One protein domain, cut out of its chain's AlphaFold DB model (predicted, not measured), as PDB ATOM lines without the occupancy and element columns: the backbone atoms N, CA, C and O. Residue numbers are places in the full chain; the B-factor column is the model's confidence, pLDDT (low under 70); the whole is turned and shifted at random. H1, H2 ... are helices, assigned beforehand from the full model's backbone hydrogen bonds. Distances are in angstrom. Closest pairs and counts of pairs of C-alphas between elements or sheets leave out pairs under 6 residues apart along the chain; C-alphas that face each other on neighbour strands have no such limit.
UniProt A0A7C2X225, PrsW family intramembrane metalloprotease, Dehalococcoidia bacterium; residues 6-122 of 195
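This is residues 6 to 122 of the 195 residues of the protein "PrsW family intramembrane metalloprotease" of Dehalococcoidia bacterium (UniProt A0A7C2X225). Four long helices make an elongated up-and-down bundle, each running against the one before, with H2 touching the other three. The printed part has 117 residues, with H1 to H4 in chain order and no named strand: all helix. It is compact, radius of gyration of the C-alphas 15.2 A, and spans 49 by 25 by 22 A.

H1, residues 6 to 31, begins at C-alpha 6 (336.505, 240.370, 455.568) and is 36.1 A long. H2, residues 33 to 63, 42.9 A, has a kink of 41 degrees near residue 40. H3 is residues 70 to 92, 32.9 A. H4, residues 94 to 120, 41.7 A, ends at C-alpha 120 (344.525, 236.090, 458.838).

H1 and H2 form a hairpin; their closest C-alphas, Gly 8 and Gly 59, are 4.0 A apart. H2 and H4 run the same way at 34.9 degrees, a shallow tilt only just short of steep. H1 and H3 are apart. Every O i to N i+4 pair is within hydrogen-bond range in H1 and H3; H2 has 22 of 27, H4 17 of 23.

The printed part has no cut and no long link; no printed residue is under 70.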
ATOM      1  N   MET A   6     336.670 238.945 455.293       92.88
ATOM      2  CA  MET A   6     336.505 240.370 455.568       92.88
ATOM      3  C   MET A   6     335.289 240.979 454.869       92.88
ATOM      4  O   MET A   6     334.633 241.824 455.471       92.88
ATOM      5  N   ASP A   7     334.924 240.515 453.674       94.19
ATOM      6  CA  ASP A   7     333.765 241.036 452.940       94.19
ATOM      7  C   ASP A   7     332.473 240.840 453.731       94.19
ATOM      8  O   ASP A   7     331.605 241.709 453.758       94.19
ATOM      9  N   GLY A   8     332.368 239.734 454.474       95.81
ATOM     10  CA  GLY A   8     331.246 239.506 455.382       95.81
ATOM     11  C   GLY A   8     331.154 240.544 456.494       95.81
ATOM     12  O   GLY A   8     330.056 241.010 456.803       95.81
ATOM     13  N   LEU A   9     332.289 240.962 457.058       96.44
ATOM     14  CA  LEU A   9     332.337 242.045 458.043       96.44
ATOM     15  C   LEU A   9     331.979 243.393 457.407       96.44
ATOM     16  O   LEU A   9     331.180 244.130 457.974       96.44
ATOM     17  N   VAL A  10     332.510 243.700 456.222       96.25
ATOM     18  CA  VAL A  10     332.243 244.965 455.517       96.25
ATOM     19  C   VAL A  10     330.767 245.082 455.133       96.25
ATOM     20  O   VAL A  10     330.131 246.088 455.439       96.25
ATOM     21  N   TYR A  11     330.188 244.049 454.519       96.81
ATOM     22  CA  TYR A  11     328.802 244.090 454.042       96.81
ATOM     23  C   TYR A  11     327.786 244.094 455.178       96.81
ATOM     24  O   TYR A  11     326.810 244.841 455.119       96.81
ATOM     25  N   SER A  12     328.015 243.300 456.227       97.62
ATOM     26  CA  SER A  12     327.157 243.335 457.417       97.62
ATOM     27  C   SER A  12     327.218 244.694 458.115       97.62
ATOM     28  O   SER A  12     326.174 245.219 458.488       97.62
ATOM     29  N   SER A  13     328.407 245.303 458.216       97.88
ATOM     30  CA  SER A  13     328.577 246.647 458.779       97.88
ATOM     31  C   SER A  13     327.861 247.704 457.940       97.88
ATOM     32  O   SER A  13     327.149 248.530 458.495       97.88
ATOM     33  N   ALA A  14     327.981 247.660 456.610       97.94
ATOM     34  CA  ALA A  14     327.284 248.589 455.719       97.94
ATOM     35  C   ALA A  14     325.755 248.485 455.860       97.94
ATOM     36  O   ALA A  14     325.076 249.503 455.977       97.94
ATOM     37  N   ALA A  15     325.219 247.260 455.919       97.62
ATOM     38  CA  ALA A  15     323.800 247.042 456.185       97.62
ATOM     39  C   ALA A  15     323.396 247.609 457.558       97.62
ATOM     40  O   ALA A  15     322.407 248.332 457.662       97.62
ATOM     41  N   ALA A  16     324.189 247.337 458.597       97.81
ATOM     42  CA  ALA A  16     323.933 247.797 459.959       97.81
ATOM     43  C   ALA A  16     323.968 249.324 460.095       97.81
ATOM     44  O   ALA A  16     323.118 249.881 460.780       97.81
ATOM     45  N   LEU A  17     324.883 250.005 459.401       97.06
ATOM     46  CA  LEU A  17     324.929 251.469 459.340       97.06
ATOM     47  C   LEU A  17     323.651 252.052 458.720       97.06
ATOM     48  O   LEU A  17     323.154 253.071 459.198       97.06
ATOM     49  N   GLY A  18     323.084 251.392 457.704       96.88
ATOM     50  CA  GLY A  18     321.797 251.774 457.118       96.88
ATOM     51  C   GLY A  18     320.651 251.696 458.130       96.88
ATOM     52  O   GLY A  18     319.905 252.661 458.294       96.88
ATOM     53  N   PHE A  19     320.557 250.585 458.869       95.56
ATOM     54  CA  PHE A  19     319.569 250.431 459.945       95.56
ATOM     55  C   PHE A  19     319.778 251.438 461.081       95.56
ATOM     56  O   PHE A  19     318.823 252.099 461.477       95.56
ATOM     57  N   ALA A  20     321.016 251.619 461.548       96.00
ATOM     58  CA  ALA A  20     321.338 252.562 462.619       96.00
ATOM     59  C   ALA A  20     321.014 254.011 462.229       96.00
ATOM     60  O   ALA A  20     320.602 254.809 463.067       96.00
ATOM     61  N   SER A  21     321.173 254.360 460.949       94.31
ATOM     62  CA  SER A  21     320.792 255.676 460.428       94.31
ATOM     63  C   SER A  21     319.281 255.894 460.514       94.31
ATOM     64  O   SER A  21     318.844 256.932 461.005       94.31
ATOM     65  N   LEU A  22     318.483 254.909 460.086       95.44
ATOM     66  CA  LEU A  22     317.020 254.974 460.176       95.44
ATOM     67  C   LEU A  22     316.539 255.018 461.628       95.44
ATOM     68  O   LEU A  22     315.641 255.794 461.949       95.44
ATOM     69  N   GLU A  23     317.156 254.234 462.510       93.56
ATOM     70  CA  GLU A  23     316.828 254.248 463.932       93.56
ATOM     71  C   GLU A  23     317.139 255.612 464.552       93.56
ATOM     72  O   GLU A  23     316.253 256.245 465.122       93.56
ATOM     73  N   ASN A  24     318.368 256.111 464.399       92.62
ATOM     74  CA  ASN A  24     318.753 257.408 464.953       92.62
ATOM     75  C   ASN A  24     317.916 258.554 464.376       92.62
ATOM     76  O   ASN A  24     317.609 259.499 465.100       92.62
ATOM     77  N   PHE A  25     317.489 258.460 463.114       92.88
ATOM     78  CA  PHE A  25     316.534 259.402 462.538       92.88
ATOM     79  C   PHE A  25     315.159 259.318 463.219       92.88
ATOM     80  O   PHE A  25     314.583 260.349 463.553       92.88
ATOM     81  N   GLY A  26     314.655 258.116 463.510       93.31
ATOM     82  CA  GLY A  26     313.441 257.932 464.313       93.31
ATOM     83  C   GLY A  26     313.548 258.578 465.699       93.31
ATOM     84  O   GLY A  26     312.670 259.341 466.093       93.31
ATOM     85  N   TYR A  27     314.662 258.364 466.407       90.94
ATOM     86  CA  TYR A  27     314.895 259.006 467.707       90.94
ATOM     87  C   TYR A  27     315.028 260.525 467.608       90.94
ATOM     88  O   TYR A  27     314.537 261.226 468.488       90.94
ATOM     89  N   LEU A  28     315.650 261.043 466.546       91.94
ATOM     90  CA  LEU A  28     315.722 262.481 466.298       91.94
ATOM     91  C   LEU A  28     314.317 263.088 466.207       91.94
ATOM     92  O   LEU A  28     314.054 264.119 466.823       91.94
ATOM     93  N   LEU A  29     313.418 262.434 465.465       93.56
ATOM     94  CA  LEU A  29     312.036 262.885 465.305       93.56
ATOM     95  C   LEU A  29     311.231 262.787 466.608       93.56
ATOM     96  O   LEU A  29     310.373 263.630 466.850       93.56
ATOM     97  N   SER A  30     311.489 261.777 467.442       92.56
ATOM     98  CA  SER A  30     310.741 261.556 468.688       92.56
ATOM     99  C   SER A  30     311.255 262.355 469.890       92.56
ATOM    100  O   SER A  30     310.455 262.731 470.742       92.56
ATOM    101  N   PHE A  31     312.563 262.601 469.986       89.38
ATOM    102  CA  PHE A  31     313.208 263.130 471.199       89.38
ATOM    103  C   PHE A  31     314.052 264.391 470.963       89.38
ATOM    104  O   PHE A  31     314.546 264.978 471.923       89.38
ATOM    105  N   GLY A  32     314.216 264.827 469.712       89.69
ATOM    106  CA  GLY A  32     314.984 266.020 469.368       89.69
ATOM    107  C   GLY A  32     316.493 265.786 469.241       89.69
ATOM    108  O   GLY A  32     317.019 264.687 469.423       89.69
ATOM    109  N   TRP A  33     317.206 266.848 468.863       87.81
ATOM    110  CA  TRP A  33     318.617 266.783 468.466       87.81
ATOM    111  C   TRP A  33     319.585 266.582 469.640       87.81
ATOM    112  O   TRP A  33     320.648 265.990 469.450       87.81
ATOM    113  N   GLU A  34     319.219 267.020 470.846       86.94
ATOM    114  CA  GLU A  34     320.080 266.980 472.037       86.94
ATOM    115  C   GLU A  34     320.500 265.548 472.395       86.94
ATOM    116  O   GLU A  34     321.670 265.280 472.670       86.94
ATOM    117  N   LEU A  35     319.562 264.601 472.297       81.62
ATOM    118  CA  LEU A  35     319.811 263.185 472.571       81.62
ATOM    119  C   LEU A  35     320.756 262.551 471.536       81.62
ATOM    120  O   LEU A  35     321.574 261.687 471.865       81.62
ATOM    121  N   ILE A  36     320.658 262.974 470.273       87.00
ATOM    122  CA  ILE A  36     321.335 262.333 469.138       87.00
ATOM    123  C   ILE A  36     322.830 262.628 469.090       87.00
ATOM    124  O   ILE A  36     323.583 261.793 468.589       87.00
ATOM    125  N   LEU A  37     323.289 263.744 469.660       86.75
ATOM    126  CA  LEU A  37     324.713 264.097 469.651       86.75
ATOM    127  C   LEU A  37     325.594 263.019 470.294       86.75
ATOM    128  O   LEU A  37     326.681 262.733 469.795       86.75
ATOM    129  N   ILE A  38     325.111 262.395 471.370       85.62
ATOM    130  CA  ILE A  38     325.829 261.320 472.066       85.62
ATOM    131  C   ILE A  38     325.299 259.950 471.634       85.62
ATOM    132  O   ILE A  38     326.088 259.049 471.339       85.62
ATOM    133  N   ARG A  39     323.969 259.785 471.554       87.06
ATOM    134  CA  ARG A  39     323.341 258.506 471.184       87.06
ATOM    135  C   ARG A  39     323.745 258.064 469.782       87.06
ATOM    136  O   ARG A  39     324.065 256.893 469.601       87.06
ATOM    137  N   GLY A  40     323.738 258.980 468.816       90.44
ATOM    138  CA  GLY A  40     323.944 258.686 467.400       90.44
ATOM    139  C   GLY A  40     325.249 257.930 467.147       90.44
ATOM    140  O   GLY A  40     325.193 256.790 466.683       90.44
ATOM    141  N   PRO A  41     326.420 258.492 467.501       93.44
ATOM    142  CA  PRO A  41     327.699 257.802 467.347       93.44
ATOM    143  C   PRO A  41     327.788 256.505 468.162       93.44
ATOM    144  O   PRO A  41     328.277 255.497 467.652       93.44
ATOM    145  N   TYR A  42     327.296 256.508 469.406       95.00
ATOM    146  CA  TYR A  42     327.382 255.352 470.303       95.00
ATOM    147  C   TYR A  42     326.567 254.155 469.795       95.00
ATOM    148  O   TYR A  42     327.115 253.065 469.631       95.00
ATOM    149  N   SER A  43     325.289 254.373 469.468       94.06
ATOM    150  CA  SER A  43     324.414 253.359 468.869       94.06
ATOM    151  C   SER A  43     324.954 252.921 467.504       94.06
ATOM    152  O   SER A  43     325.147 251.730 467.278       94.06
ATOM    153  N   THR A  44     325.329 253.855 466.622       96.31
ATOM    154  CA  THR A  44     325.830 253.511 465.276       96.31
ATOM    155  C   THR A  44     327.054 252.597 465.324       96.31
ATOM    156  O   THR A  44     327.123 251.611 464.587       96.31
ATOM    157  N   LEU A  45     328.007 252.875 466.219       97.38
ATOM    158  CA  LEU A  45     329.143 251.982 466.437       97.38
ATOM    159  C   LEU A  45     328.690 250.631 466.996       97.38
ATOM    160  O   LEU A  45     329.147 249.602 466.504       97.38
ATOM    161  N   ALA A  46     327.765 250.605 467.959       97.94
ATOM    162  CA  ALA A  46     327.229 249.364 468.515       97.94
ATOM    163  C   ALA A  46     326.608 248.462 467.428       97.94
ATOM    164  O   ALA A  46     326.924 247.274 467.372       97.94
ATOM    165  N   HIS A  47     325.837 249.023 466.488       98.12
ATOM    166  CA  HIS A  47     325.281 248.282 465.345       98.12
ATOM    167  C   HIS A  47     326.361 247.599 464.500       98.12
ATOM    168  O   HIS A  47     326.214 246.428 464.147       98.12
ATOM    169  N   VAL A  48     327.460 248.296 464.202       98.38
ATOM    170  CA  VAL A  48     328.603 247.718 463.472       98.38
ATOM    171  C   VAL A  48     329.228 246.562 464.258       98.38
ATOM    172  O   VAL A  48     329.508 245.502 463.690       98.38
ATOM    173  N   LEU A  49     329.406 246.730 465.572       98.56
ATOM    174  CA  LEU A  49     329.975 245.697 466.443       98.56
ATOM    175  C   LEU A  49     329.090 244.446 466.497       98.56
ATOM    176  O   LEU A  49     329.589 243.332 466.331       98.56
ATOM    177  N   PHE A  50     327.778 244.612 466.674       98.50
ATOM    178  CA  PHE A  50     326.839 243.490 466.719       98.50
ATOM    179  C   PHE A  50     326.723 242.804 465.360       98.50
ATOM    180  O   PHE A  50     326.665 241.575 465.292       98.50
ATOM    181  N   ALA A  51     326.746 243.564 464.262       98.44
ATOM    182  CA  ALA A  51     326.641 243.009 462.919       98.44
ATOM    183  C   ALA A  51     327.818 242.099 462.546       98.44
ATOM    184  O   ALA A  51     327.639 241.105 461.839       98.44
ATOM    185  N   ALA A  52     329.009 242.355 463.090       98.06
ATOM    186  CA  ALA A  52     330.165 241.490 462.875       98.06
ATOM    187  C   ALA A  52     329.950 240.041 463.349       98.06
ATOM    188  O   ALA A  52     330.543 239.124 462.771       98.06
ATOM    189  N   MET A  53     329.084 239.812 464.347       98.00
ATOM    190  CA  MET A  53     328.814 238.478 464.902       98.00
ATOM    191  C   MET A  53     328.177 237.537 463.869       98.00
ATOM    192  O   MET A  53     328.512 236.353 463.842       98.00
ATOM    193  N   TRP A  54     327.317 238.048 462.980       97.75
ATOM    194  CA  TRP A  54     326.758 237.285 461.855       97.75
ATOM    195  C   TRP A  54     327.520 237.505 460.543       97.75
ATOM    196  O   TRP A  54     327.600 236.595 459.713       97.75
ATOM    197  N   GLY A  55     328.136 238.676 460.365       97.38
ATOM    198  CA  GLY A  55     328.921 239.023 459.184       97.38
ATOM    199  C   GLY A  55     330.158 238.153 458.992       97.38
ATOM    200  O   GLY A  55     330.404 237.651 457.895       97.38
ATOM    201  N   TYR A  56     330.916 237.906 460.062       96.38
ATOM    202  CA  TYR A  56     332.097 237.042 460.004       96.38
ATOM    203  C   TYR A  56     331.784 235.603 459.542       96.38
ATOM    204  O   TYR A  56     332.389 235.145 458.564       96.38
ATOM    205  N   PRO A  57     330.854 234.861 460.183       95.38
ATOM    206  CA  PRO A  57     330.510 233.518 459.731       95.38
ATOM    207  C   PRO A  57     329.836 233.522 458.355       95.38
ATOM    208  O   PRO A  57     330.008 232.551 457.618       95.38
ATOM    209  N   LEU A  58     329.130 234.594 457.966       95.81
ATOM    210  CA  LEU A  58     328.612 234.727 456.603       95.81
ATOM    211  C   LEU A  58     329.758 234.725 455.592       95.81
ATOM    212  O   LEU A  58     329.748 233.887 454.690       95.81
ATOM    213  N   GLY A  59     330.761 235.589 455.784       94.00
ATOM    214  CA  GLY A  59     331.955 235.641 454.937       94.00
ATOM    215  C   GLY A  59     332.652 234.284 454.842       94.00
ATOM    216  O   GLY A  59     332.892 233.779 453.749       94.00
ATOM    217  N   LEU A  60     332.878 233.615 455.979       92.31
ATOM    218  CA  LEU A  60     333.457 232.266 455.993       92.31
ATOM    219  C   LEU A  60     332.617 231.232 455.237       92.31
ATOM    220  O   LEU A  60     333.174 230.410 454.512       92.31
ATOM    221  N   SER A  61     331.294 231.245 455.420       92.75
ATOM    222  CA  SER A  61     330.388 230.264 454.811       92.75
ATOM    223  C   SER A  61     330.323 230.368 453.288       92.75
ATOM    224  O   SER A  61     329.966 229.398 452.630       92.75
ATOM    225  N   LYS A  62     330.655 231.540 452.733       90.06
ATOM    226  CA  LYS A  62     330.653 231.795 451.290       90.06
ATOM    227  C   LYS A  62     331.946 231.376 450.599       90.06
ATOM    228  O   LYS A  62     331.913 231.164 449.395       90.06
ATOM    229  N   ILE A  63     333.041 231.254 451.348       86.50
ATOM    230  CA  ILE A  63     334.386 231.037 450.794       86.50
ATOM    231  C   ILE A  63     334.902 229.626 451.087       86.50
ATOM    232  O   ILE A  63     335.665 229.072 450.303       86.50
ATOM    233  N   ARG A  64     334.513 229.022 452.215       81.81
ATOM    234  CA  ARG A  64     334.935 227.657 452.555       81.81
ATOM    235  C   ARG A  64     334.051 226.619 451.872       81.81
ATOM    236  O   ARG A  64     332.832 226.640 452.047       81.81
ATOM    237  N   GLU A  65     334.672 225.649 451.207       74.44
ATOM    238  CA  GLU A  65     333.999 224.412 450.803       74.44
ATOM    239  C   GLU A  65     333.425 223.708 452.048       74.44
ATOM    240  O   GLU A  65     334.093 223.585 453.076       74.44
ATOM    241  N   GLY A  66     332.143 223.327 452.007       71.81
ATOM    242  CA  GLY A  66     331.429 222.777 453.171       71.81
ATOM    243  C   GLY A  66     331.029 223.806 454.244       71.81
ATOM    244  O   GLY A  66     330.596 223.431 455.338       71.81
ATOM    245  N   GLY A  67     331.149 225.108 453.960       72.69
ATOM    246  CA  GLY A  67     330.739 226.194 454.850       72.69
ATOM    247  C   GLY A  67     329.288 226.060 455.330       72.69
ATOM    248  O   GLY A  67     328.334 226.137 454.560       72.69
ATOM    249  N   THR A  68     329.099 225.882 456.638       80.31
ATOM    250  CA  THR A  68     327.773 225.642 457.221       80.31
ATOM    251  C   THR A  68     327.056 226.948 457.583       80.31
ATOM    252  O   THR A  68     327.522 227.714 458.428       80.31
ATOM    253  N   ARG A  69     325.848 227.149 457.031       87.06
ATOM    254  CA  ARG A  69     324.962 228.295 457.342       87.06
ATOM    255  C   ARG A  69     324.496 228.354 458.804       87.06
ATOM    256  O   ARG A  69     324.086 229.414 459.259       87.06
ATOM    257  N   ARG A  70     324.584 227.251 459.560       93.06
ATOM    258  CA  ARG A  70     324.222 227.195 460.993       93.06
ATOM    259  C   ARG A  70     324.961 228.252 461.822       93.06
ATOM    260  O   ARG A  70     324.360 228.868 462.691       93.06
ATOM    261  N   TRP A  71     326.235 228.504 461.524       92.81
ATOM    262  CA  TRP A  71     327.025 229.508 462.243       92.81
ATOM    263  C   TRP A  71     326.580 230.943 461.953       92.81
ATOM    264  O   TRP A  71     326.701 231.797 462.823       92.81
ATOM    265  N   VAL A  72     326.017 231.200 460.767       95.94
ATOM    266  CA  VAL A  72     325.411 232.501 460.442       95.94
ATOM    267  C   VAL A  72     324.186 232.736 461.319       95.94
ATOM    268  O   VAL A  72     324.048 233.811 461.889       95.94
ATOM    269  N   TRP A  73     323.345 231.714 461.496       96.12
ATOM    270  CA  TRP A  73     322.179 231.788 462.380       96.12
ATOM    271  C   TRP A  73     322.552 232.000 463.847       96.12
ATOM    272  O   TRP A  73     321.969 232.866 464.489       96.12
ATOM    273  N   PHE A  74     323.548 231.278 464.370       96.44
ATOM    274  CA  PHE A  74     324.044 231.541 465.727       96.44
ATOM    275  C   PHE A  74     324.593 232.963 465.875       96.44
ATOM    276  O   PHE A  74     324.338 233.609 466.887       96.44
ATOM    277  N   GLY A  75     325.288 233.467 464.852       97.25
ATOM    278  CA  GLY A  75     325.728 234.857 464.796       97.25
ATOM    279  C   GLY A  75     324.560 235.842 464.842       97.25
ATOM    280  O   GLY A  75     324.599 236.767 465.643       97.25
ATOM    281  N   LEU A  76     323.505 235.617 464.048       97.44
ATOM    282  CA  LEU A  76     322.309 236.471 464.012       97.44
ATOM    283  C   LEU A  76     321.595 236.511 465.363       97.44
ATOM    284  O   LEU A  76     321.265 237.591 465.843       97.44
ATOM    285  N   ILE A  77     321.397 235.351 465.995       98.19
ATOM    286  CA  ILE A  77     320.803 235.270 467.335       98.19
ATOM    287  C   ILE A  77     321.682 236.025 468.337       98.19
ATOM    288  O   ILE A  77     321.174 236.818 469.123       98.19
ATOM    289  N   GLY A  78     323.004 235.837 468.271       98.00
ATOM    290  CA  GLY A  78     323.958 236.577 469.094       98.00
ATOM    291  C   GLY A  78     323.850 238.092 468.910       98.00
ATOM    292  O   GLY A  78     323.808 238.815 469.901       98.00
ATOM    293  N   SER A  79     323.732 238.573 467.668       98.06
ATOM    294  CA  SER A  79     323.531 239.994 467.364       98.06
ATOM    295  C   SER A  79     322.221 240.531 467.927       98.06
ATOM    296  O   SER A  79     322.221 241.607 468.511       98.06
ATOM    297  N   MET A  80     321.116 239.790 467.781       98.06
ATOM    298  CA  MET A  80     319.805 240.181 468.317       98.06
ATOM    299  C   MET A  80     319.831 240.279 469.842       98.06
ATOM    300  O   MET A  80     319.312 241.237 470.404       98.06
ATOM    301  N   VAL A  81     320.473 239.317 470.511       98.38
ATOM    302  CA  VAL A  81     320.631 239.328 471.970       98.38
ATOM    303  C   VAL A  81     321.516 240.491 472.412       98.38
ATOM    304  O   VAL A  81     321.145 241.207 473.335       98.38
ATOM    305  N   ALA A  82     322.659 240.716 471.758       98.25
ATOM    306  CA  ALA A  82     323.565 241.809 472.108       98.25
ATOM    307  C   ALA A  82     322.907 243.184 471.912       98.25
ATOM    308  O   ALA A  82     322.977 244.026 472.806       98.25
ATOM    309  N   HIS A  83     322.207 243.374 470.792       97.88
ATOM    310  CA  HIS A  83     321.427 244.576 470.509       97.88
ATOM    311  C   HIS A  83     320.297 244.772 471.524       97.88
ATOM    312  O   HIS A  83     320.184 245.833 472.129       97.88
ATOM    313  N   GLY A  84     319.495 243.732 471.773       97.50
ATOM    314  CA  GLY A  84     318.396 243.790 472.736       97.50
ATOM    315  C   GLY A  84     318.865 244.082 474.162       97.50
ATOM    316  O   GLY A  84     318.234 244.872 474.855       97.50
ATOM    317  N   LEU A  85     319.991 243.505 474.598       97.88
ATOM    318  CA  LEU A  85     320.598 243.814 475.898       97.88
ATOM    319  C   LEU A  85     321.105 245.255 475.967       97.88
ATOM    320  O   LEU A  85     320.931 245.919 476.987       97.88
ATOM    321  N   PHE A  86     321.732 245.736 474.896       97.25
ATOM    322  CA  PHE A  86     322.215 247.107 474.808       97.25
ATOM    323  C   PHE A  86     321.068 248.115 474.938       97.25
ATOM    324  O   PHE A  86     321.134 249.004 475.791       97.25
ATOM    325  N   ASP A  87     319.993 247.916 474.176       94.69
ATOM    326  CA  ASP A  87     318.784 248.736 474.255       94.69
ATOM    327  C   ASP A  87     318.127 248.630 475.623       94.69
ATOM    328  O   ASP A  87     317.815 249.651 476.231       94.69
ATOM    329  N   PHE A  88     317.960 247.412 476.144       96.44
ATOM    330  CA  PHE A  88     317.368 247.183 477.458       96.44
ATOM    331  C   PHE A  88     318.070 248.012 478.539       96.44
ATOM    332  O   PHE A  88     317.408 248.744 479.274       96.44
ATOM    333  N   PHE A  89     319.406 247.980 478.601       96.56
ATOM    334  CA  PHE A  89     320.144 248.789 479.573       96.56
ATOM    335  C   PHE A  89     319.997 250.291 479.306       96.56
ATOM    336  O   PHE A  89     319.752 251.059 480.240       96.56
ATOM    337  N   LEU A  90     320.069 250.745 478.054       92.31
ATOM    338  CA  LEU A  90     319.840 252.161 477.747       92.31
ATOM    339  C   LEU A  90     318.441 252.634 478.168       92.31
ATOM    340  O   LEU A  90     318.316 253.722 478.726       92.31
ATOM    341  N   PHE A  91     317.414 251.806 477.988       91.19
ATOM    342  CA  PHE A  91     316.039 252.124 478.366       91.19
ATOM    343  C   PHE A  91     315.753 252.013 479.863       91.19
ATOM    344  O   PHE A  91     314.870 252.721 480.342       91.19
ATOM    345  N   THR A  92     316.485 251.183 480.620       93.62
ATOM    346  CA  THR A  92     316.289 251.102 482.084       93.62
ATOM    347  C   THR A  92     316.505 252.438 482.801       93.62
ATOM    348  O   THR A  92     315.923 252.655 483.862       93.62
ATOM    349  N   GLY A  93     317.298 253.344 482.220       87.56
ATOM    350  CA  GLY A  93     317.604 254.645 482.802       87.56
ATOM    351  C   GLY A  93     318.455 254.571 484.077       87.56
ATOM    352  O   GLY A  93     318.766 253.508 484.622       87.56
ATOM    353  N   GLY A  94     318.845 255.746 484.574       92.62
ATOM    354  CA  GLY A  94     319.610 255.877 485.814       92.62
ATOM    355  C   GLY A  94     320.952 255.135 485.784       92.62
ATOM    356  O   GLY A  94     321.636 255.080 484.764       92.62
ATOM    357  N   VAL A  95     321.344 254.562 486.925       94.94
ATOM    358  CA  VAL A  95     322.648 253.889 487.072       94.94
ATOM    359  C   VAL A  95     322.752 252.594 486.255       94.94
ATOM    360  O   VAL A  95     323.846 252.203 485.852       94.94
ATOM    361  N   TYR A  96     321.632 251.934 485.954       94.38
ATOM    362  CA  TYR A  96     321.641 250.670 485.215       94.38
ATOM    363  C   TYR A  96     321.985 250.849 483.733       94.38
ATOM    364  O   TYR A  96     322.543 249.934 483.129       94.38
ATOM    365  N   SER A  97     321.791 252.044 483.163       93.88
ATOM    366  CA  SER A  97     322.215 252.346 481.789       93.88
ATOM    367  C   SER A  97     323.717 252.231 481.560       93.88
ATOM    368  O   SER A  97     324.145 251.933 480.439       93.88
ATOM    369  N   PHE A  98     324.533 252.361 482.610       95.06
ATOM    370  CA  PHE A  98     325.975 252.131 482.519       95.06
ATOM    371  C   PHE A  98     326.331 250.665 482.228       95.06
ATOM    372  O   PHE A  98     327.430 250.403 481.742       95.06
ATOM    373  N   LEU A  99     325.409 249.711 482.413       96.31
ATOM    374  CA  LEU A  99     325.600 248.315 482.003       96.31
ATOM    375  C   LEU A  99     325.603 248.128 480.474       96.31
ATOM    376  O   LEU A  99     326.078 247.102 479.992       96.31
ATOM    377  N   SER A 100     325.184 249.130 479.691       96.44
ATOM    378  CA  SER A 100     325.385 249.120 478.233       96.44
ATOM    379  C   SER A 100     326.870 249.196 477.843       96.44
ATOM    380  O   SER A 100     327.268 248.636 476.822       96.44
ATOM    381  N   ILE A 101     327.715 249.822 478.674       96.56
ATOM    382  CA  ILE A 101     329.152 250.003 478.420       96.56
ATOM    383  C   ILE A 101     329.896 248.661 478.343       96.56
ATOM    384  O   ILE A 101     330.592 248.438 477.352       96.56
ATOM    385  N   PRO A 102     329.788 247.732 479.315       97.56
ATOM    386  CA  PRO A 102     330.444 246.433 479.194       97.56
ATOM    387  C   PRO A 102     329.912 245.603 478.016       97.56
ATOM    388  O   PRO A 102     330.702 244.897 477.392       97.56
ATOM    389  N   VAL A 103     328.626 245.722 477.650       97.94
ATOM    390  CA  VAL A 103     328.080 245.083 476.434       97.94
ATOM    391  C   VAL A 103     328.767 245.638 475.183       97.94
ATOM    392  O   VAL A 103     329.228 244.871 474.331       97.94
ATOM    393  N   PHE A 104     328.904 246.964 475.096       98.19
ATOM    394  CA  PHE A 104     329.592 247.648 474.003       98.19
ATOM    395  C   PHE A 104     331.073 247.257 473.922       98.19
ATOM    396  O   PHE A 104     331.544 246.816 472.874       98.19
ATOM    397  N   LEU A 105     331.810 247.354 475.032       98.38
ATOM    398  CA  LEU A 105     333.241 247.044 475.079       98.38
ATOM    399  C   LEU A 105     333.518 245.563 474.806       98.38
ATOM    400  O   LEU A 105     334.422 245.246 474.034       98.38
ATOM    401  N   GLY A 106     332.721 244.655 475.376       98.31
ATOM    402  CA  GLY A 106     332.819 243.220 475.106       98.31
ATOM    403  C   GLY A 106     332.597 242.901 473.627       98.31
ATOM    404  O   GLY A 106     333.369 242.150 473.025       98.31
ATOM    405  N   SER A 107     331.610 243.550 473.006       98.25
ATOM    406  CA  SER A 107     331.355 243.437 471.564       98.25
ATOM    407  C   SER A 107     332.483 244.048 470.729       98.25
ATOM    408  O   SER A 107     332.843 243.499 469.691       98.25
ATOM    409  N   GLY A 108     333.115 245.125 471.205       98.38
ATOM    410  CA  GLY A 108     334.314 245.722 470.613       98.38
ATOM    411  C   GLY A 108     335.513 244.773 470.605       98.38
ATOM    412  O   GLY A 108     336.170 244.594 469.578       98.38
ATOM    413  N   VAL A 109     335.773 244.099 471.727       98.50
ATOM    414  CA  VAL A 109     336.830 243.079 471.828       98.50
ATOM    415  C   VAL A 109     336.547 241.912 470.882       98.50
ATOM    416  O   VAL A 109     337.444 241.484 470.148       98.50
ATOM    417  N   LEU A 110     335.299 241.434 470.843       98.19
ATOM    418  CA  LEU A 110     334.880 240.386 469.915       98.19
ATOM    419  C   LEU A 110     335.068 240.825 468.457       98.19
ATOM    420  O   LEU A 110     335.654 240.081 467.675       98.19
ATOM    421  N   PHE A 111     334.651 242.040 468.097       98.19
ATOM    422  CA  PHE A 111     334.851 242.601 466.762       98.19
ATOM    423  C   PHE A 111     336.330 242.594 466.372       98.19
ATOM    424  O   PHE A 111     336.680 242.091 465.306       98.19
ATOM    425  N   ILE A 112     337.221 243.082 467.242       97.81
ATOM    426  CA  ILE A 112     338.668 243.100 466.981       97.81
ATOM    427  C   ILE A 112     339.200 241.677 466.778       97.81
ATOM    428  O   ILE A 112     340.009 241.443 465.875       97.81
ATOM    429  N   PHE A 113     338.750 240.719 467.588       97.50
ATOM    430  CA  PHE A 113     339.118 239.314 467.437       97.50
ATOM    431  C   PHE A 113     338.664 238.747 466.081       97.50
ATOM    432  O   PHE A 113     339.483 238.180 465.348       97.50
ATOM    433  N   LEU A 114     337.396 238.948 465.706       96.19
ATOM    434  CA  LEU A 114     336.834 238.489 464.432       96.19
ATOM    435  C   LEU A 114     337.516 239.161 463.237       96.19
ATOM    436  O   LEU A 114     337.881 238.476 462.284       96.19
ATOM    437  N   TRP A 115     337.778 240.465 463.315       94.19
ATOM    438  CA  TRP A 115     338.515 241.235 462.312       94.19
ATOM    439  C   TRP A 115     339.926 240.688 462.103       94.19
ATOM    440  O   TRP A 115     340.346 240.414 460.977       94.19
ATOM    441  N   ARG A 116     340.678 240.460 463.187       92.75
ATOM    442  CA  ARG A 116     342.030 239.879 463.108       92.75
ATOM    443  C   ARG A 116     342.003 238.488 462.484       92.75
ATOM    444  O   ARG A 116     342.842 238.192 461.631       92.75
ATOM    445  N   ARG A 117     341.035 237.656 462.868       92.19
ATOM    446  CA  ARG A 117     340.874 236.297 462.339       92.19
ATOM    447  C   ARG A 117     340.475 236.300 460.862       92.19
ATOM    448  O   ARG A 117     341.034 235.534 460.084       92.19
ATOM    449  N   ALA A 118     339.557 237.176 460.461       90.62
ATOM    450  CA  ALA A 118     339.158 237.362 459.069       90.62
ATOM    451  C   ALA A 118     340.343 237.794 458.200       90.62
ATOM    452  O   ALA A 118     340.598 237.175 457.169       90.62
ATOM    453  N   ARG A 119     341.149 238.755 458.674       86.56
ATOM    454  CA  ARG A 119     342.383 239.171 457.989       86.56
ATOM    455  C   ARG A 119     343.399 238.045 457.860       86.56
ATOM    456  O   ARG A 119     344.058 237.943 456.837       86.56
ATOM    457  N   GLN A 120     343.584 237.218 458.890       83.25
ATOM    458  CA  GLN A 120     344.525 236.090 458.838       83.25
ATOM    459  C   GLN A 120     344.123 235.020 457.822       83.25
ATOM    460  O   GLN A 120     345.001 234.381 457.256       83.25
ATOM    461  N   LEU A 121     342.823 234.854 457.589       82.88
ATOM    462  CA  LEU A 121     342.263 233.891 456.644       82.88
ATOM    463  C   LEU A 121     342.091 234.461 455.229       82.88
ATOM    464  O   LEU A 121     341.575 233.759 454.363       82.88
ATOM    465  N   SER A 122     342.498 235.712 454.992       75.69
ATOM    466  CA  SER A 122     342.453 236.313 453.663       75.69
ATOM    467  C   SER A 122     343.413 235.574 452.717       75.69
ATOM    468  O   SER A 122     344.619 235.528 452.996       75.69
TER     469      SER A 122